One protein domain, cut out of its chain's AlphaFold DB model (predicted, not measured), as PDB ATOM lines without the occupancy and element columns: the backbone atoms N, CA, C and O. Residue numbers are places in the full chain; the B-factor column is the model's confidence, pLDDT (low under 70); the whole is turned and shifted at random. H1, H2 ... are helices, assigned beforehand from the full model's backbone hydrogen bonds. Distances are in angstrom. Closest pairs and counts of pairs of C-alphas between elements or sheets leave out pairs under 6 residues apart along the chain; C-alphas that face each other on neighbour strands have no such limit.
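Overview. This is residues 2 to 49 of the 183 residues of the protein "Phage XkdN-like protein" of Leptotrichia sp. oral taxon 215 str. W9775 (UniProt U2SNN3). One long helix, H3, makes a straight arm, and at its first end the short helices H2 and H1 turn off it like a hook. H2 makes a corner with H3, and H1 makes another corner with H2, with no bundle and little core between them. The printed part has 48 residues with three named helices, in the order H1, H2, H3, and no named strand; its class is all helix. The whole is extended, with a radius of gyration of the C-alphas of 15.7 A, and flat, with spans of 46 by 26 by 11 A.

Along the chain. Begin with H3, residues 22 to 47, the longest helix. Find C-alpha 22 at (45.127, 38.391, 20.435); from there H3 runs 37.3 A to C-alpha 47 at (43.284, 2.204, 11.577), and y falls nearly the whole way. Step back along the chain to H2, residues 12 to 20, which is 12.0 A from first to last C-alpha. Before it look for H1, residues 2 to 9, which starts at C-alpha 2 at (26.003, 30.888, 5.429) and is 10.5 A long.

Arrangement. Start again from H3, which touches no helix. Look first at Leu 19 and Cys 25, the closest C-alphas of H2 and H3, 6.0 A apart. H2 and H3 are close but not clearly touching, with 2 pairs of C-alphas within 8 A. Their lines are about perpendicular, at 90 degrees. Next look at Val 9 and Val 15, the closest C-alphas of H1 and H2, 6.4 A apart. H1 and H2 only just touch, with 3 pairs of C-alphas within 8 A, and they touch only at the corner by their link. Their lines are about perpendicular, at 77 degrees. H1 and H3 are apart. In the backbone of H1, H2 and H3, every O i to N i+4 pair is within hydrogen-bond range.

Size, cuts and confidence. Take Glu 13 and Phe 49 for the full length: their C-alphas, the two farthest apart, are 46.6 A from each other. Between the first and last printed C-alphas, those of Leu 2 and Phe 49, you will find 35.9 A. Residues 29 to 49, of which 29 to 47 belong to H3, stand free. The links H1 to H2, with 2 residues, and H2 to H3, with 1 residue, are both tight. The printed part has no cut from residue 2 to residue 49. In the B-factor column, the mean pLDDT of the printed part of this model is 86.4, and residue 2 is the one printed residue under 70.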
ATOM      1  N   LEU A   2      24.764  31.117   6.195       64.94
ATOM      2  CA  LEU A   2      26.003  30.888   5.429       64.94
ATOM      3  C   LEU A   2      26.375  32.024   4.455       64.94
ATOM      4  O   LEU A   2      27.539  32.396   4.401       64.94
ATOM      5  N   GLU A   3      25.423  32.628   3.738       81.06
ATOM      6  CA  GLU A   3      25.726  33.737   2.806       81.06
ATOM      7  C   GLU A   3      26.332  34.966   3.500       81.06
ATOM      8  O   GLU A   3      27.303  35.539   3.013       81.06
ATOM      9  N   ASN A   4      25.810  35.332   4.675       82.69
ATOM     10  CA  ASN A   4      26.350  36.440   5.468       82.69
ATOM     11  C   ASN A   4      27.760  36.128   5.985       82.69
ATOM     12  O   ASN A   4      28.606  37.015   6.016       82.69
ATOM     13  N   PHE A   5      28.020  34.868   6.341       81.56
ATOM     14  CA  PHE A   5      29.348  34.414   6.739       81.56
ATOM     15  C   PHE A   5      30.348  34.501   5.577       81.56
ATOM     16  O   PHE A   5      31.427  35.053   5.752       81.56
ATOM     17  N   PHE A   6      29.983  34.039   4.376       83.69
ATOM     18  CA  PHE A   6      30.861  34.141   3.205       83.69
ATOM     19  C   PHE A   6      31.129  35.589   2.793       83.69
ATOM     20  O   PHE A   6      32.261  35.926   2.458       83.69
ATOM     21  N   ARG A   7      30.117  36.458   2.865       87.69
ATOM     22  CA  ARG A   7      30.277  37.887   2.579       87.69
ATOM     23  C   ARG A   7      31.248  38.564   3.550       87.69
ATOM     24  O   ARG A   7      32.040  39.389   3.114       87.69
ATOM     25  N   TRP A   8      31.196  38.191   4.828       87.31
ATOM     26  CA  TRP A   8      32.111  38.684   5.859       87.31
ATOM     27  C   TRP A   8      33.535  38.132   5.686       87.31
ATOM     28  O   TRP A   8      34.487  38.900   5.662       87.31
ATOM     29  N   VAL A   9      33.695  36.822   5.451       84.06
ATOM     30  CA  VAL A   9      35.010  36.184   5.212       84.06
ATOM     31  C   VAL A   9      35.741  36.780   4.003       84.06
ATOM     32  O   VAL A   9      36.968  36.827   3.982       84.06
ATOM     33  N   LEU A  10      35.000  37.229   2.988       88.75
ATOM     34  CA  LEU A  10      35.559  37.851   1.787       88.75
ATOM     35  C   LEU A  10      35.889  39.345   1.961       88.75
ATOM     36  O   LEU A  10      36.402  39.942   1.016       88.75
ATOM     37  N   ASN A  11      35.624  39.945   3.129       91.00
ATOM     38  CA  ASN A  11      36.015  41.316   3.448       91.00
ATOM     39  C   ASN A  11      37.346  41.331   4.237       91.00
ATOM     40  O   ASN A  11      37.350  41.091   5.446       91.00
ATOM     41  N   PRO A  12      38.492  41.606   3.586       84.25
ATOM     42  CA  PRO A  12      39.804  41.467   4.213       84.25
ATOM     43  C   PRO A  12      40.054  42.459   5.355       84.25
ATOM     44  O   PRO A  12      40.824  42.137   6.254       84.25
ATOM     45  N   GLU A  13      39.417  43.634   5.350       86.25
ATOM     46  CA  GLU A  13      39.581  44.642   6.409       86.25
ATOM     47  C   GLU A  13      38.879  44.208   7.700       86.25
ATOM     48  O   GLU A  13      39.499  44.173   8.762       86.25
ATOM     49  N   GLU A  14      37.618  43.779   7.595       83.44
ATOM     50  CA  GLU A  14      36.834  43.286   8.736       83.44
ATOM     51  C   GLU A  14      37.439  42.008   9.337       83.44
ATOM     52  O   GLU A  14      37.467  41.830  10.556       83.44
ATOM     53  N   VAL A  15      37.971  41.118   8.491       80.75
ATOM     54  CA  VAL A  15      38.671  39.909   8.943       80.75
ATOM     55  C   VAL A  15      40.000  40.259   9.622       80.75
ATOM     56  O   VAL A  15      40.341  39.650  10.636       80.75
ATOM     57  N   ALA A  16      40.752  41.235   9.102       79.50
ATOM     58  CA  ALA A  16      42.020  41.659   9.695       79.50
ATOM     59  C   ALA A  16      41.830  42.301  11.077       79.50
ATOM     60  O   ALA A  16      42.601  42.006  11.987       79.50
ATOM     61  N   GLU A  17      40.793  43.122  11.259       82.69
ATOM     62  CA  GLU A  17      40.459  43.725  12.556       82.69
ATOM     63  C   GLU A  17      40.046  42.661  13.585       82.69
ATOM     64  O   GLU A  17      40.520  42.670  14.721       82.69
ATOM     65  N   PHE A  18      39.251  41.672  13.167       78.69
ATOM     66  CA  PHE A  18      38.862  40.543  14.015       78.69
ATOM     67  C   PHE A  18      40.057  39.672  14.439       78.69
ATOM     68  O   PHE A  18      40.127  39.215  15.580       78.69
ATOM     69  N   LEU A  19      41.018  39.448  13.538       75.81
ATOM     70  CA  LEU A  19      42.231  38.675  13.824       75.81
ATOM     71  C   LEU A  19      43.309  39.481  14.569       75.81
ATOM     72  O   LEU A  19      44.205  38.880  15.158       75.81
ATOM     73  N   ALA A  20      43.239  40.815  14.587       81.56
ATOM     74  CA  ALA A  20      44.148  41.650  15.375       81.56
ATOM     75  C   ALA A  20      43.935  41.484  16.892       81.56
ATOM     76  O   ALA A  20      44.838  41.773  17.682       81.56
ATOM     77  N   ASP A  21      42.772  40.970  17.308       88.00
ATOM     78  CA  ASP A  21      42.519  40.596  18.694       88.00
ATOM     79  C   ASP A  21      43.284  39.312  19.064       88.00
ATOM     80  O   ASP A  21      42.981  38.189  18.644       88.00
ATOM     81  N   THR A  22      44.297  39.485  19.915       84.38
ATOM     82  CA  THR A  22      45.127  38.391  20.435       84.38
ATOM     83  C   THR A  22      44.320  37.283  21.121       84.38
ATOM     84  O   THR A  22      44.687  36.113  21.010       84.38
ATOM     85  N   THR A  23      43.205  37.603  21.784       87.38
ATOM     86  CA  THR A  23      42.355  36.611  22.460       87.38
ATOM     87  C   THR A  23      41.574  35.765  21.458       87.38
ATOM     88  O   THR A  23      41.513  34.541  21.605       87.38
ATOM     89  N   VAL A  24      41.071  36.386  20.385       86.31
ATOM     90  CA  VAL A  24      40.409  35.709  19.262       86.31
ATOM     91  C   VAL A  24      41.386  34.765  18.564       86.31
ATOM     92  O   VAL A  24      41.069  33.593  18.353       86.31
ATOM     93  N   CYS A  25      42.609  35.224  18.290       83.88
ATOM     94  CA  CYS A  25      43.660  34.377  17.729       83.88
ATOM     95  C   CYS A  25      43.967  33.162  18.619       83.88
ATOM     96  O   CYS A  25      44.001  32.034  18.123       83.88
ATOM     97  N   LEU A  26      44.153  33.355  19.931       88.38
ATOM     98  CA  LEU A  26      44.427  32.257  20.868       88.38
ATOM     99  C   LEU A  26      43.283  31.231  20.920       88.38
ATOM    100  O   LEU A  26      43.547  30.025  20.936       88.38
ATOM    101  N   LEU A  27      42.027  31.685  20.884       90.12
ATOM    102  CA  LEU A  27      40.858  30.806  20.825       90.12
ATOM    103  C   LEU A  27      40.806  30.008  19.517       90.12
ATOM    104  O   LEU A  27      40.595  28.796  19.558       90.12
ATOM    105  N   ILE A  28      41.065  30.642  18.368       89.25
ATOM    106  CA  ILE A  28      41.133  29.955  17.069       89.25
ATOM    107  C   ILE A  28      42.245  28.898  17.078       89.25
ATOM    108  O   ILE A  28      42.005  27.758  16.679       89.25
ATOM    109  N   PHE A  29      43.441  29.224  17.580       91.25
ATOM    110  CA  PHE A  29      44.541  28.258  17.689       91.25
ATOM    111  C   PHE A  29      44.190  27.075  18.596       91.25
ATOM    112  O   PHE A  29      44.461  25.929  18.229       91.25
ATOM    113  N   TYR A  30      43.559  27.329  19.746       93.12
ATOM    114  CA  TYR A  30      43.090  26.273  20.642       93.12
ATOM    115  C   TYR A  30      42.040  25.383  19.969       93.12
ATOM    116  O   TYR A  30      42.150  24.159  20.030       93.12
ATOM    117  N   ILE A  31      41.071  25.971  19.261       92.06
ATOM    118  CA  ILE A  31      40.042  25.235  18.516       92.06
ATOM    119  C   ILE A  31      40.675  24.386  17.409       92.06
ATOM    120  O   ILE A  31      40.377  23.200  17.314       92.06
ATOM    121  N   ILE A  32      41.598  24.934  16.610       92.38
ATOM    122  CA  ILE A  32      42.318  24.173  15.574       92.38
ATOM    123  C   ILE A  32      43.111  23.024  16.204       92.38
ATOM    124  O   ILE A  32      43.106  21.909  15.678       92.38
ATOM    125  N   HIS A  33      43.788  23.265  17.329       92.19
ATOM    126  CA  HIS A  33      44.519  22.228  18.054       92.19
ATOM    127  C   HIS A  33      43.578  21.128  18.564       92.19
ATOM    128  O   HIS A  33      43.873  19.943  18.399       92.19
ATOM    129  N   LEU A  34      42.426  21.507  19.123       93.06
ATOM    130  CA  LEU A  34      41.405  20.584  19.602       93.06
ATOM    131  C   LEU A  34      40.825  19.752  18.450       93.06
ATOM    132  O   LEU A  34      40.774  18.530  18.558       93.06
ATOM    133  N   ILE A  35      40.485  20.381  17.322       93.12
ATOM    134  CA  ILE A  35      40.009  19.702  16.108       93.12
ATOM    135  C   ILE A  35      41.067  18.720  15.597       93.12
ATOM    136  O   ILE A  35      40.747  17.564  15.336       93.12
ATOM    137  N   ARG A  36      42.341  19.129  15.508       91.94
ATOM    138  CA  ARG A  36      43.444  18.236  15.106       91.94
ATOM    139  C   ARG A  36      43.587  17.045  16.052       91.94
ATOM    140  O   ARG A  36      43.801  15.927  15.589       91.94
ATOM    141  N   LYS A  37      43.462  17.269  17.363       92.19
ATOM    142  CA  LYS A  37      43.525  16.210  18.377       92.19
ATOM    143  C   LYS A  37      42.370  15.220  18.224       92.19
ATOM    144  O   LYS A  37      42.615  14.018  18.216       92.19
ATOM    145  N   VAL A  38      41.140  15.708  18.050       91.44
ATOM    146  CA  VAL A  38      39.951  14.866  17.835       91.44
ATOM    147  C   VAL A  38      40.063  14.085  16.525       91.44
ATOM    148  O   VAL A  38      39.868  12.873  16.522       91.44
ATOM    149  N   LEU A  39      40.466  14.735  15.430       88.81
ATOM    150  CA  LEU A  39      40.662  14.082  14.134       88.81
ATOM    151  C   LEU A  39      41.715  12.967  14.215       88.81
ATOM    152  O   LEU A  39      41.519  11.893  13.652       88.81
ATOM    153  N   LYS A  40      42.811  13.197  14.949       88.69
ATOM    154  CA  LYS A  40      43.842  12.180  15.180       88.69
ATOM    155  C   LYS A  40      43.287  10.971  15.936       88.69
ATOM    156  O   LYS A  40      43.559   9.851  15.527       88.69
ATOM    157  N   LEU A  41      42.489  11.189  16.984       85.94
ATOM    158  CA  LEU A  41      41.866  10.099  17.744       85.94
ATOM    159  C   LEU A  41      40.937   9.251  16.866       85.94
ATOM    160  O   LEU A  41      41.022   8.028  16.903       85.94
ATOM    161  N   ILE A  42      40.117   9.892  16.026       84.44
ATOM    162  CA  ILE A  42      39.225   9.196  15.082       84.44
ATOM    163  C   ILE A  42      40.035   8.402  14.046       84.44
ATOM    164  O   ILE A  42      39.712   7.256  13.729       84.44
ATOM    165  N   MET A  43      41.114   8.990  13.524       84.69
ATOM    166  CA  MET A  43      41.987   8.329  12.553       84.69
ATOM    167  C   MET A  43      42.698   7.117  13.165       84.69
ATOM    168  O   MET A  43      42.813   6.078  12.520       84.69
ATOM    169  N   ASP A  44      43.158   7.228  14.412       86.12
ATOM    170  CA  ASP A  44      43.817   6.130  15.114       86.12
ATOM    171  C   ASP A  44      42.827   5.003  15.461       86.12
ATOM    172  O   ASP A  44      43.192   3.836  15.327       86.12
ATOM    173  N   SER A  45      41.559   5.312  15.773       85.50
ATOM    174  CA  SER A  45      40.521   4.279  15.913       85.50
ATOM    175  C   SER A  45      40.176   3.595  14.586       85.50
ATOM    176  O   SER A  45      39.993   2.382  14.555       85.50
ATOM    177  N   LEU A  46      40.137   4.339  13.472       88.81
ATOM    178  CA  LEU A  46      39.816   3.781  12.153       88.81
ATOM    179  C   LEU A  46      40.890   2.796  11.672       88.81
ATOM    180  O   LEU A  46      40.567   1.769  11.078       88.81
ATOM    181  N   LYS A  47      42.167   3.080  11.959       89.94
ATOM    182  CA  LYS A  47      43.284   2.204  11.577       89.94
ATOM    183  C   LYS A  47      43.114   0.780  12.098       89.94
ATOM    184  O   LYS A  47      43.555  -0.136  11.412       89.94
ATOM    185  N   GLY A  48      42.477   0.577  13.253       86.94
ATOM    186  CA  GLY A  48      42.215  -0.761  13.794       86.94
ATOM    187  C   GLY A  48      41.388  -1.654  12.859       86.94
ATOM    188  O   GLY A  48      41.572  -2.865  12.857       86.94
ATOM    189  N   PHE A  49      40.547  -1.060  12.008       89.06
ATOM    190  CA  PHE A  49      39.697  -1.773  11.050       89.06
ATOM    191  C   PHE A  49      40.384  -2.057   9.708       89.06
ATOM    192  O   PHE A  49      39.808  -2.705   8.836       89.06
TER     193      PHE A  49